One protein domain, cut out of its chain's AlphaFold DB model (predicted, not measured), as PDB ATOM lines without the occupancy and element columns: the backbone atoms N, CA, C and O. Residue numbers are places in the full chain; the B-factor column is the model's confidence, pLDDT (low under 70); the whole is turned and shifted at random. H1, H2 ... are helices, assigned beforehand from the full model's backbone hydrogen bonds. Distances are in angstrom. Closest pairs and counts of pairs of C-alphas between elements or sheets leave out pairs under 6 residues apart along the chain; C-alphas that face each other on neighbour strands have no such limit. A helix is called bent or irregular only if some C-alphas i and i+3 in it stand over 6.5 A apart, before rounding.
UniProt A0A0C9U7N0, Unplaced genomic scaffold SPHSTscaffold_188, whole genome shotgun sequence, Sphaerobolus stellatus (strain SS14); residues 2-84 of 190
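Overview. This is residues 2 to 84 of the 190 residues of an uncharacterized protein of Sphaerobolus stellatus (strain SS14) (UniProt A0A0C9U7N0). Two long helices, H1 and H2, make the sides of an open U, the second folding back beside the first with a gap between them, and residues 23 to 45, with no named element, make the wide turn at one end. Near the other end H3 sets off from the last turns of H2 at a corner and runs over towards the H1 side without reaching H1, and residues 77 to 84 stick out. The printed part has 83 residues with three named helices, in the order H1, H2, H3, and no named strand; the class is all helix, with 53 residues in the helices. The whole is loose, with a radius of gyration of the C-alphas of 15.1 A, and only just elongated, spanning 44 by 30 by 21 A.

Arrangement. H1, residues 2 to 22, touches no helix. A long link of 23 residues joins it to H2, residues 46 to 63, and the two helices are apart. A tight link of 2 residues leads from H2 to H3, residues 66 to 79. H2 and H3 touch, with 6 pairs of C-alphas within 8 A, and the closest C-alphas are those of Gly 60 and Val 68, 5.6 A apart. H2 touches H3 with residues 57 to 61 alone, and H3 touches H2 with residues 67 to 69 alone. Their lines stand at 71 degrees, only just about perpendicular, and their centres are 14.6 A apart. H1 and H3 are apart. In H1, H2 and H3 every O i to N i+4 pair is within hydrogen-bond range.

Along the chain. H1 runs from Ala 2, with its C-alpha at (57.805, 119.170, 105.186), to His 22, and measures 29.0 A from first to last C-alpha. H2 begins at Tyr 46, with its C-alpha at (90.663, 107.614, 101.975), and ends at Ser 63, 25.4 A from first to last C-alpha. H3 goes from Pro 66 to Phe 79, whose C-alpha is at (75.082, 120.597, 114.006), and measures 19.9 A. No helix is bent.

Size, cuts and confidence. The two C-alphas farthest apart are those of Ala 2 and His 41, at 46.1 A, while the first and last printed C-alphas, of Ala 2 and Pro 84, are 21.6 A apart. Residues 77 to 84, of which 77 to 79 belong to H3, stand free; without them the body spans 44 by 24 by 18 A. The link from H1 to H2 is long, and the printed part has no cut. The mean pLDDT of the printed part is 73.4; residues 2 to 37 and residue 84 are under 70. The mean is 55 for H1, 90 for H2 and 92 for H3.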
ATOM      1  N   ALA A   2      57.124 118.324 106.183       39.41
ATOM      2  CA  ALA A   2      57.805 119.170 105.186       39.41
ATOM      3  C   ALA A   2      59.168 119.746 105.637       39.41
ATOM      4  O   ALA A   2      60.082 119.878 104.833       39.41
ATOM      5  N   SER A   3      59.348 120.014 106.937       47.22
ATOM      6  CA  SER A   3      60.576 120.631 107.470       47.22
ATOM      7  C   SER A   3      61.843 119.770 107.308       47.22
ATOM      8  O   SER A   3      62.936 120.312 107.173       47.22
ATOM      9  N   ILE A   4      61.722 118.438 107.256       49.69
ATOM     10  CA  ILE A   4      62.880 117.540 107.095       49.69
ATOM     11  C   ILE A   4      63.369 117.541 105.642       49.69
ATOM     12  O   ILE A   4      64.569 117.537 105.406       49.69
ATOM     13  N   PHE A   5      62.453 117.611 104.674       47.66
ATOM     14  CA  PHE A   5      62.800 117.611 103.251       47.66
ATOM     15  C   PHE A   5      63.539 118.880 102.825       47.66
ATOM     16  O   PHE A   5      64.508 118.792 102.079       47.66
ATOM     17  N   VAL A   6      63.142 120.046 103.345       56.06
ATOM     18  CA  VAL A   6      63.822 121.314 103.036       56.06
ATOM     19  C   VAL A   6      65.231 121.336 103.631       56.06
ATOM     20  O   VAL A   6      66.174 121.693 102.937       56.06
ATOM     21  N   ASN A   7      65.407 120.867 104.871       54.31
ATOM     22  CA  ASN A   7      66.738 120.747 105.476       54.31
ATOM     23  C   ASN A   7      67.599 119.679 104.794       54.31
ATOM     24  O   ASN A   7      68.808 119.838 104.733       54.31
ATOM     25  N   PHE A   8      67.001 118.614 104.262       58.88
ATOM     26  CA  PHE A   8      67.727 117.571 103.544       58.88
ATOM     27  C   PHE A   8      68.192 118.029 102.161       58.88
ATOM     28  O   PHE A   8      69.326 117.765 101.792       58.88
ATOM     29  N   LEU A   9      67.359 118.764 101.422       57.75
ATOM     30  CA  LEU A   9      67.759 119.377 100.153       57.75
ATOM     31  C   LEU A   9      68.783 120.491 100.368       57.75
ATOM     32  O   LEU A   9      69.713 120.615  99.582       57.75
ATOM     33  N   PHE A  10      68.664 121.254 101.458       62.56
ATOM     34  CA  PHE A  10      69.689 122.216 101.849       62.56
ATOM     35  C   PHE A  10      70.971 121.517 102.299       62.56
ATOM     36  O   PHE A  10      72.047 122.003 101.994       62.56
ATOM     37  N   PHE A  11      70.879 120.362 102.965       62.81
ATOM     38  CA  PHE A  11      72.037 119.549 103.322       62.81
ATOM     39  C   PHE A  11      72.689 118.967 102.080       62.81
ATOM     40  O   PHE A  11      73.874 119.156 101.943       62.81
ATOM     41  N   ILE A  12      71.956 118.349 101.149       63.34
ATOM     42  CA  ILE A  12      72.515 117.855  99.884       63.34
ATOM     43  C   ILE A  12      73.103 119.008  99.079       63.34
ATOM     44  O   ILE A  12      74.236 118.908  98.657       63.34
ATOM     45  N   SER A  13      72.415 120.141  98.943       63.91
ATOM     46  CA  SER A  13      72.936 121.277  98.177       63.91
ATOM     47  C   SER A  13      74.132 121.950  98.861       63.91
ATOM     48  O   SER A  13      75.100 122.291  98.191       63.91
ATOM     49  N   TRP A  14      74.125 122.085 100.191       66.81
ATOM     50  CA  TRP A  14      75.274 122.560 100.963       66.81
ATOM     51  C   TRP A  14      76.414 121.551 100.945       66.81
ATOM     52  O   TRP A  14      77.556 121.964 100.865       66.81
ATOM     53  N   PHE A  15      76.128 120.255 100.978       59.91
ATOM     54  CA  PHE A  15      77.093 119.162 100.973       59.91
ATOM     55  C   PHE A  15      77.673 118.918  99.582       59.91
ATOM     56  O   PHE A  15      78.850 118.611  99.492       59.91
ATOM     57  N   ASP A  16      76.912 119.144  98.514       54.34
ATOM     58  CA  ASP A  16      77.356 119.159  97.120       54.34
ATOM     59  C   ASP A  16      78.149 120.431  96.830       54.34
ATOM     60  O   ASP A  16      79.191 120.371  96.185       54.34
ATOM     61  N   PHE A  17      77.723 121.588  97.350       55.62
ATOM     62  CA  PHE A  17      78.505 122.824  97.300       55.62
ATOM     63  C   PHE A  17      79.800 122.681  98.105       55.62
ATOM     64  O   PHE A  17      80.860 123.088  97.641       55.62
ATOM     65  N   PHE A  18      79.739 122.036  99.271       52.34
ATOM     66  CA  PHE A  18      80.902 121.678 100.065       52.34
ATOM     67  C   PHE A  18      81.761 120.707  99.260       52.34
ATOM     68  O   PHE A  18      82.860 121.072  98.915       52.34
ATOM     69  N   LEU A  19      81.285 119.555  98.799       54.25
ATOM     70  CA  LEU A  19      82.041 118.621  97.954       54.25
ATOM     71  C   LEU A  19      82.695 119.313  96.747       54.25
ATOM     72  O   LEU A  19      83.902 119.177  96.555       54.25
ATOM     73  N   THR A  20      81.951 120.116  95.993       55.44
ATOM     74  CA  THR A  20      82.447 120.808  94.793       55.44
ATOM     75  C   THR A  20      83.499 121.868  95.131       55.44
ATOM     76  O   THR A  20      84.482 122.014  94.410       55.44
ATOM     77  N   TYR A  21      83.352 122.588  96.246       49.25
ATOM     78  CA  TYR A  21      84.306 123.621  96.668       49.25
ATOM     79  C   TYR A  21      85.458 123.072  97.531       49.25
ATOM     80  O   TYR A  21      86.502 123.706  97.682       49.25
ATOM     81  N   HIS A  22      85.289 121.876  98.094       46.97
ATOM     82  CA  HIS A  22      86.113 121.330  99.168       46.97
ATOM     83  C   HIS A  22      87.065 120.243  98.684       46.97
ATOM     84  O   HIS A  22      87.790 119.726  99.516       46.97
ATOM     85  N   GLU A  23      87.162 119.908  97.390       51.22
ATOM     86  CA  GLU A  23      88.248 119.033  96.886       51.22
ATOM     87  C   GLU A  23      89.641 119.514  97.357       51.22
ATOM     88  O   GLU A  23      90.523 118.709  97.632       51.22
ATOM     89  N   LYS A  24      89.798 120.823  97.607       50.78
ATOM     90  CA  LYS A  24      91.008 121.428  98.189       50.78
ATOM     91  C   LYS A  24      91.102 121.446  99.722       50.78
ATOM     92  O   LYS A  24      92.172 121.761 100.232       50.78
ATOM     93  N   THR A  25      90.042 121.145 100.471       49.66
ATOM     94  CA  THR A  25      90.009 121.345 101.937       49.66
ATOM     95  C   THR A  25      89.569 120.114 102.747       49.66
ATOM     96  O   THR A  25      89.623 120.171 103.975       49.66
ATOM     97  N   ARG A  26      89.202 118.973 102.119       52.66
ATOM     98  CA  ARG A  26      88.645 117.755 102.800       52.66
ATOM     99  C   ARG A  26      89.549 117.144 103.848       52.66
ATOM    100  O   ARG A  26      89.071 116.488 104.763       52.66
ATOM    101  N   PHE A  27      90.837 117.381 103.730       51.50
ATOM    102  CA  PHE A  27      91.814 116.611 104.467       51.50
ATOM    103  C   PHE A  27      92.521 117.423 105.553       51.50
ATOM    104  O   PHE A  27      93.379 116.873 106.227       51.50
ATOM    105  N   ALA A  28      92.112 118.677 105.801       45.78
ATOM    106  CA  ALA A  28      92.724 119.589 106.781       45.78
ATOM    107  C   ALA A  28      92.828 119.060 108.228       45.78
ATOM    108  O   ALA A  28      93.551 119.645 109.030       45.78
ATOM    109  N   ALA A  29      92.133 117.969 108.563       48.19
ATOM    110  CA  ALA A  29      92.200 117.302 109.863       48.19
ATOM    111  C   ALA A  29      93.162 116.093 109.915       48.19
ATOM    112  O   ALA A  29      93.360 115.533 110.990       48.19
ATOM    113  N   SER A  30      93.745 115.675 108.788       51.69
ATOM    114  CA  SER A  30      94.768 114.626 108.745       51.69
ATOM    115  C   SER A  30      96.147 115.228 109.014       51.69
ATOM    116  O   SER A  30      96.496 116.274 108.470       51.69
ATOM    117  N   GLU A  31      96.955 114.543 109.824       53.72
ATOM    118  CA  GLU A  31      98.375 114.863 110.046       53.72
ATOM    119  C   GLU A  31      99.200 114.770 108.741       53.72
ATOM    120  O   GLU A  31     100.315 115.290 108.645       53.72
ATOM    121  N   ASP A  32      98.624 114.158 107.700       56.44
ATOM    122  CA  ASP A  32      99.192 114.126 106.364       56.44
ATOM    123  C   ASP A  32      99.028 115.488 105.669       56.44
ATOM    124  O   ASP A  32      97.984 115.822 105.104       56.44
ATOM    125  N   LYS A  33     100.113 116.270 105.680       58.81
ATOM    126  CA  LYS A  33     100.229 117.600 105.050       58.81
ATOM    127  C   LYS A  33      99.870 117.618 103.562       58.81
ATOM    128  O   LYS A  33      99.744 118.697 102.987       58.81
ATOM    129  N   SER A  34      99.809 116.448 102.929       56.91
ATOM    130  CA  SER A  34      99.676 116.311 101.485       56.91
ATOM    131  C   SER A  34      98.272 115.960 101.008       56.91
ATOM    132  O   SER A  34      98.040 116.037  99.804       56.91
ATOM    133  N   PHE A  35      97.335 115.649 101.919       59.81
ATOM    134  CA  PHE A  35      95.922 115.439 101.573       59.81
ATOM    135  C   PHE A  35      95.731 114.483 100.387       59.81
ATOM    136  O   PHE A  35      94.885 114.693  99.519       59.81
ATOM    137  N   GLN A  36      96.594 113.468 100.319       68.06
ATOM    138  CA  GLN A  36      96.624 112.536  99.209       68.06
ATOM    139  C   GLN A  36      95.425 111.579  99.291       68.06
ATOM    140  O   GLN A  36      95.032 111.201 100.397       68.06
ATOM    141  N   PRO A  37      94.875 111.150  98.137       68.00
ATOM    142  CA  PRO A  37      93.817 110.139  98.072       68.00
ATOM    143  C   PRO A  37      94.149 108.883  98.884       68.00
ATOM    144  O   PRO A  37      93.284 108.323  99.551       68.00
ATOM    145  N   CYS A  38      95.432 108.512  98.903       76.00
ATOM    146  CA  CYS A  38      95.965 107.473  99.766       76.00
ATOM    147  C   CYS A  38      96.887 108.088 100.819       76.00
ATOM    148  O   CYS A  38      97.795 108.848 100.479       76.00
ATOM    149  N   GLY A  39      96.705 107.720 102.088       73.50
ATOM    150  CA  GLY A  39      97.592 108.160 103.164       73.50
ATOM    151  C   GLY A  39      99.032 107.719 102.919       73.50
ATOM    152  O   GLY A  39      99.298 106.536 102.727       73.50
ATOM    153  N   SER A  40      99.984 108.646 102.967       73.94
ATOM    154  CA  SER A  40     101.391 108.347 102.667       73.94
ATOM    155  C   SER A  40     102.013 107.346 103.655       73.94
ATOM    156  O   SER A  40     102.810 106.486 103.272       73.94
ATOM    157  N   HIS A  41     101.613 107.426 104.927       75.50
ATOM    158  CA  HIS A  41     102.093 106.552 105.998       75.50
ATOM    159  C   HIS A  41     101.184 105.340 106.230       75.50
ATOM    160  O   HIS A  41     101.657 104.208 106.321       75.50
ATOM    161  N   THR A  42      99.871 105.571 106.305       79.06
ATOM    162  CA  THR A  42      98.873 104.535 106.609       79.06
ATOM    163  C   THR A  42      98.526 103.673 105.397       79.06
ATOM    164  O   THR A  42      98.058 102.552 105.571       79.06
ATOM    165  N   LYS A  43      98.761 104.181 104.178       83.50
ATOM    166  CA  LYS A  43      98.353 103.584 102.895       83.50
ATOM    167  C   LYS A  43      96.854 103.296 102.791       83.50
ATOM    168  O   LYS A  43      96.452 102.480 101.970       83.50
ATOM    169  N   ILE A  44      96.042 103.953 103.618       80.31
ATOM    170  CA  ILE A  44      94.582 103.862 103.557       80.31
ATOM    171  C   ILE A  44      94.116 104.677 102.357       80.31
ATOM    172  O   ILE A  44      94.535 105.828 102.211       80.31
ATOM    173  N   ASP A  45      93.278 104.079 101.515       84.75
ATOM    174  CA  ASP A  45      92.628 104.762 100.399       84.75
ATOM    175  C   ASP A  45      91.418 105.540 100.923       84.75
ATOM    176  O   ASP A  45      90.281 105.068 100.954       84.75
ATOM    177  N   TYR A  46      91.690 106.747 101.415       80.50
ATOM    178  CA  TYR A  46      90.663 107.614 101.975       80.50
ATOM    179  C   TYR A  46      89.628 108.022 100.930       80.50
ATOM    180  O   TYR A  46      88.495 108.326 101.300       80.50
ATOM    181  N   GLN A  47      90.006 108.059  99.650       83.00
ATOM    182  CA  GLN A  47      89.098 108.425  98.574       83.00
ATOM    183  C   GLN A  47      88.044 107.336  98.363       83.00
ATOM    184  O   GLN A  47      86.853 107.646  98.383       83.00
ATOM    185  N   GLU A  48      88.468 106.078  98.216       86.88
ATOM    186  CA  GLU A  48      87.544 104.955  98.023       86.88
ATOM    187  C   GLU A  48      86.617 104.779  99.235       86.88
ATOM    188  O   GLU A  48      85.395 104.696  99.077       86.88
ATOM    189  N   ASP A  49      87.172 104.811 100.450       86.25
ATOM    190  CA  ASP A  49      86.384 104.696 101.681       86.25
ATOM    191  C   ASP A  49      85.349 105.824 101.784       86.25
ATOM    192  O   ASP A  49      84.181 105.597 102.111       86.25
ATOM    193  N   PHE A  50      85.749 107.058 101.467       84.12
ATOM    194  CA  PHE A  50      84.850 108.205 101.499       84.12
ATOM    195  C   PHE A  50      83.715 108.082 100.477       84.12
ATOM    196  O   PHE A  50      82.550 108.278 100.833       84.12
ATOM    197  N   GLU A  51      84.019 107.715  99.229       88.44
ATOM    198  CA  GLU A  51      83.008 107.472  98.191       88.44
ATOM    199  C   GLU A  51      82.042 106.352  98.589       88.44
ATOM    200  O   GLU A  51      80.825 106.469  98.394       88.44
ATOM    201  N   PHE A  52      82.558 105.295  99.212       92.56
ATOM    202  CA  PHE A  52      81.742 104.215  99.739       92.56
ATOM    203  C   PHE A  52      80.777 104.707 100.827       92.56
ATOM    204  O   PHE A  52      79.575 104.427 100.757       92.56
ATOM    205  N   TYR A  53      81.258 105.485 101.803       90.88
ATOM    206  CA  TYR A  53      80.402 106.052 102.851       90.88
ATOM    207  C   TYR A  53      79.335 106.990 102.283       90.88
ATOM    208  O   TYR A  53      78.178 106.924 102.703       90.88
ATOM    209  N   LEU A  54      79.692 107.827 101.306       89.94
ATOM    210  CA  LEU A  54      78.739 108.691 100.612       89.94
ATOM    211  C   LEU A  54      77.621 107.891  99.962       89.94
ATOM    212  O   LEU A  54      76.440 108.185 100.163       89.94
ATOM    213  N   LYS A  55      77.995 106.857  99.209       94.19
ATOM    214  CA  LYS A  55      77.040 105.981  98.543       94.19
ATOM    215  C   LYS A  55      76.134 105.280  99.552       94.19
ATOM    216  O   LYS A  55      74.919 105.283  99.369       94.19
ATOM    217  N   TYR A  56      76.698 104.751 100.639       94.81
ATOM    218  CA  TYR A  56      75.938 104.115 101.716       94.81
ATOM    219  C   TYR A  56      74.905 105.065 102.334       94.81
ATOM    220  O   TYR A  56      73.743 104.692 102.506       94.81
ATOM    221  N   LEU A  57      75.300 106.306 102.634       93.00
ATOM    222  CA  LEU A  57      74.387 107.313 103.171       93.00
ATOM    223  C   LEU A  57      73.294 107.663 102.158       93.00
ATOM    224  O   LEU A  57      72.119 107.675 102.519       93.00
ATOM    225  N   HIS A  58      73.655 107.899 100.897       91.81
ATOM    226  CA  HIS A  58      72.708 108.250  99.841       91.81
ATOM    227  C   HIS A  58      71.668 107.142  99.600       91.81
ATOM    228  O   HIS A  58      70.460 107.388  99.663       91.81
ATOM    229  N   GLU A  59      72.115 105.903  99.386       95.06
ATOM    230  CA  GLU A  59      71.230 104.752  99.177       95.06
ATOM    231  C   GLU A  59      70.407 104.432 100.432       95.06
ATOM    232  O   GLU A  59      69.212 104.127 100.342       95.06
ATOM    233  N   GLY A  60      71.006 104.551 101.618       94.38
ATOM    234  CA  GLY A  60      70.320 104.361 102.892       94.38
ATOM    235  C   GLY A  60      69.247 105.417 103.157       94.38
ATOM    236  O   GLY A  60      68.176 105.092 103.663       94.38
ATOM    237  N   LEU A  61      69.470 106.667 102.754       92.38
ATOM    238  CA  LEU A  61      68.463 107.727 102.824       92.38
ATOM    239  C   LEU A  61      67.314 107.481 101.847       92.38
ATOM    240  O   LEU A  61      66.150 107.570 102.243       92.38
ATOM    241  N   HIS A  62      67.628 107.109 100.604       92.56
ATOM    242  CA  HIS A  62      66.622 106.786  99.593       92.56
ATOM    243  C   HIS A  62      65.735 105.605 100.026       92.56
ATOM    244  O   HIS A  62      64.509 105.656  99.910       92.56
ATOM    245  N   SER A  63      66.344 104.561 100.591       94.62
ATOM    246  CA  SER A  63      65.645 103.374 101.106       94.62
ATOM    247  C   SER A  63      65.047 103.548 102.508       94.62
ATOM    248  O   SER A  63      64.331 102.663 102.974       94.62
ATOM    249  N   LYS A  64      65.294 104.684 103.175       93.50
ATOM    250  CA  LYS A  64      64.904 104.956 104.572       93.50
ATOM    251  C   LYS A  64      65.424 103.898 105.557       93.50
ATOM    252  O   LYS A  64      64.719 103.510 106.490       93.50
ATOM    253  N   ALA A  65      66.658 103.442 105.359       96.38
ATOM    254  CA  ALA A  65      67.330 102.498 106.240       96.38
ATOM    255  C   ALA A  65      67.428 103.060 107.678       96.38
ATOM    256  O   ALA A  65      67.930 104.175 107.855       96.38
ATOM    257  N   PRO A  66      67.000 102.312 108.718       95.88
ATOM    258  CA  PRO A  66      66.996 102.804 110.098       95.88
ATOM    259  C   PRO A  66      68.368 103.276 110.590       95.88
ATOM    260  O   PRO A  66      68.465 104.338 111.199       95.88
ATOM    261  N   SER A  67      69.433 102.543 110.253       96.12
ATOM    262  CA  SER A  67      70.807 102.885 110.637       96.12
ATOM    263  C   SER A  67      71.234 104.258 110.118       96.12
ATOM    264  O   SER A  67      71.799 105.059 110.857       96.12
ATOM    265  N   VAL A  68      70.929 104.559 108.856       94.81
ATOM    266  CA  VAL A  68      71.285 105.842 108.240       94.81
ATOM    267  C   VAL A  68      70.438 106.972 108.810       94.81
ATOM    268  O   VAL A  68      70.962 108.046 109.097       94.81
ATOM    269  N   LEU A  69      69.148 106.736 109.052       93.88
ATOM    270  CA  LEU A  69      68.292 107.731 109.699       93.88
ATOM    271  C   LEU A  69      68.781 108.079 111.111       93.88
ATOM    272  O   LEU A  69      68.750 109.253 111.482       93.88
ATOM    273  N   ASP A  70      69.272 107.102 111.874       95.62
ATOM    274  CA  ASP A  70      69.845 107.333 113.202       95.62
ATOM    275  C   ASP A  70      71.163 108.121 113.146       95.62
ATOM    276  O   ASP A  70      71.360 109.034 113.956       95.62
ATOM    277  N   ILE A  71      72.027 107.854 112.157       94.12
ATOM    278  CA  ILE A  71      73.236 108.659 111.902       94.12
ATOM    279  C   ILE A  71      72.844 110.115 111.628       94.12
ATOM    280  O   ILE A  71      73.300 111.024 112.323       94.12
ATOM    281  N   ILE A  72      71.940 110.343 110.672       92.12
ATOM    282  CA  ILE A  72      71.501 111.689 110.286       92.12
ATOM    283  C   ILE A  72      70.806 112.403 111.451       92.12
ATOM    284  O   ILE A  72      71.021 113.594 111.674       92.12
ATOM    285  N   LYS A  73      70.006 111.690 112.248       90.50
ATOM    286  CA  LYS A  73      69.380 112.234 113.459       90.50
ATOM    287  C   LYS A  73      70.426 112.677 114.480       90.50
ATOM    288  O   LYS A  73      70.274 113.753 115.057       90.50
ATOM    289  N   THR A  74      71.465 111.874 114.689       92.69
ATOM    290  CA  THR A  74      72.570 112.199 115.601       92.69
ATOM    291  C   THR A  74      73.321 113.434 115.110       92.69
ATOM    292  O   THR A  74      73.510 114.381 115.869       92.69
ATOM    293  N   TRP A  75      73.660 113.489 113.821       92.50
ATOM    294  CA  TRP A  75      74.315 114.651 113.218       92.50
ATOM    295  C   TRP A  75      73.463 115.913 113.329       92.50
ATOM    296  O   TRP A  75      73.968 116.963 113.719       92.50
ATOM    297  N   ASN A  76      72.156 115.812 113.089       88.31
ATOM    298  CA  ASN A  76      71.252 116.948 113.224       88.31
ATOM    299  C   ASN A  76      71.235 117.524 114.642       88.31
ATOM    300  O   ASN A  76      71.143 118.736 114.795       88.31
ATOM    301  N   GLN A  77      71.352 116.695 115.680       87.19
ATOM    302  CA  GLN A  77      71.427 117.194 117.057       87.19
ATOM    303  C   GLN A  77      72.728 117.951 117.336       87.19
ATOM    304  O   GLN A  77      72.708 118.928 118.083       87.19
ATOM    305  N   VAL A  78      73.837 117.507 116.741       86.00
ATOM    306  CA  VAL A  78      75.164 118.106 116.929       86.00
ATOM    307  C   VAL A  78      75.296 119.418 116.158       86.00
ATOM    308  O   VAL A  78      75.731 120.418 116.723       86.00
ATOM    309  N   PHE A  79      74.905 119.433 114.882       83.69
ATOM    310  CA  PHE A  79      75.082 120.597 114.006       83.69
ATOM    311  C   PHE A  79      73.931 121.602 114.085       83.69
ATOM    312  O   PHE A  79      74.146 122.798 113.902       83.69
ATOM    313  N   TYR A  80      72.718 121.137 114.398       83.62
ATOM    314  CA  TYR A  80      71.529 121.975 114.549       83.62
ATOM    315  C   TYR A  80      70.924 121.793 115.944       83.62
ATOM    316  O   TYR A  80      69.784 121.326 116.079       83.62
ATOM    317  N   PRO A  81      71.663 122.162 117.008       84.06
ATOM    318  CA  PRO A  81      71.105 122.134 118.346       84.06
ATOM    319  C   PRO A  81      69.849 123.004 118.361       84.06
ATOM    320  O   PRO A  81      69.813 124.087 117.766       84.06
ATOM    321  N   LYS A  82      68.792 122.510 119.015       80.69
ATOM    322  CA  LYS A  82      67.546 123.268 119.151       80.69
ATOM    323  C   LYS A  82      67.896 124.619 119.758       80.69
ATOM    324  O   LYS A  82      68.373 124.683 120.891       80.69
ATOM    325  N   LYS A  83      67.688 125.686 118.984       71.44
ATOM    326  CA  LYS A  83      67.845 127.043 119.498       71.44
ATOM    327  C   LYS A  83      66.904 127.169 120.699       71.44
ATOM    328  O   LYS A  83      65.772 126.692 120.598       71.44
ATOM    329  N   PRO A  84      67.357 127.738 121.827       67.06
ATOM    330  CA  PRO A  84      66.459 128.000 122.937       67.06
ATOM    331  C   PRO A  84      65.304 128.846 122.407       67.06
ATOM    332  O   PRO A  84      65.542 129.801 121.663       67.06
TER     333      PRO A  84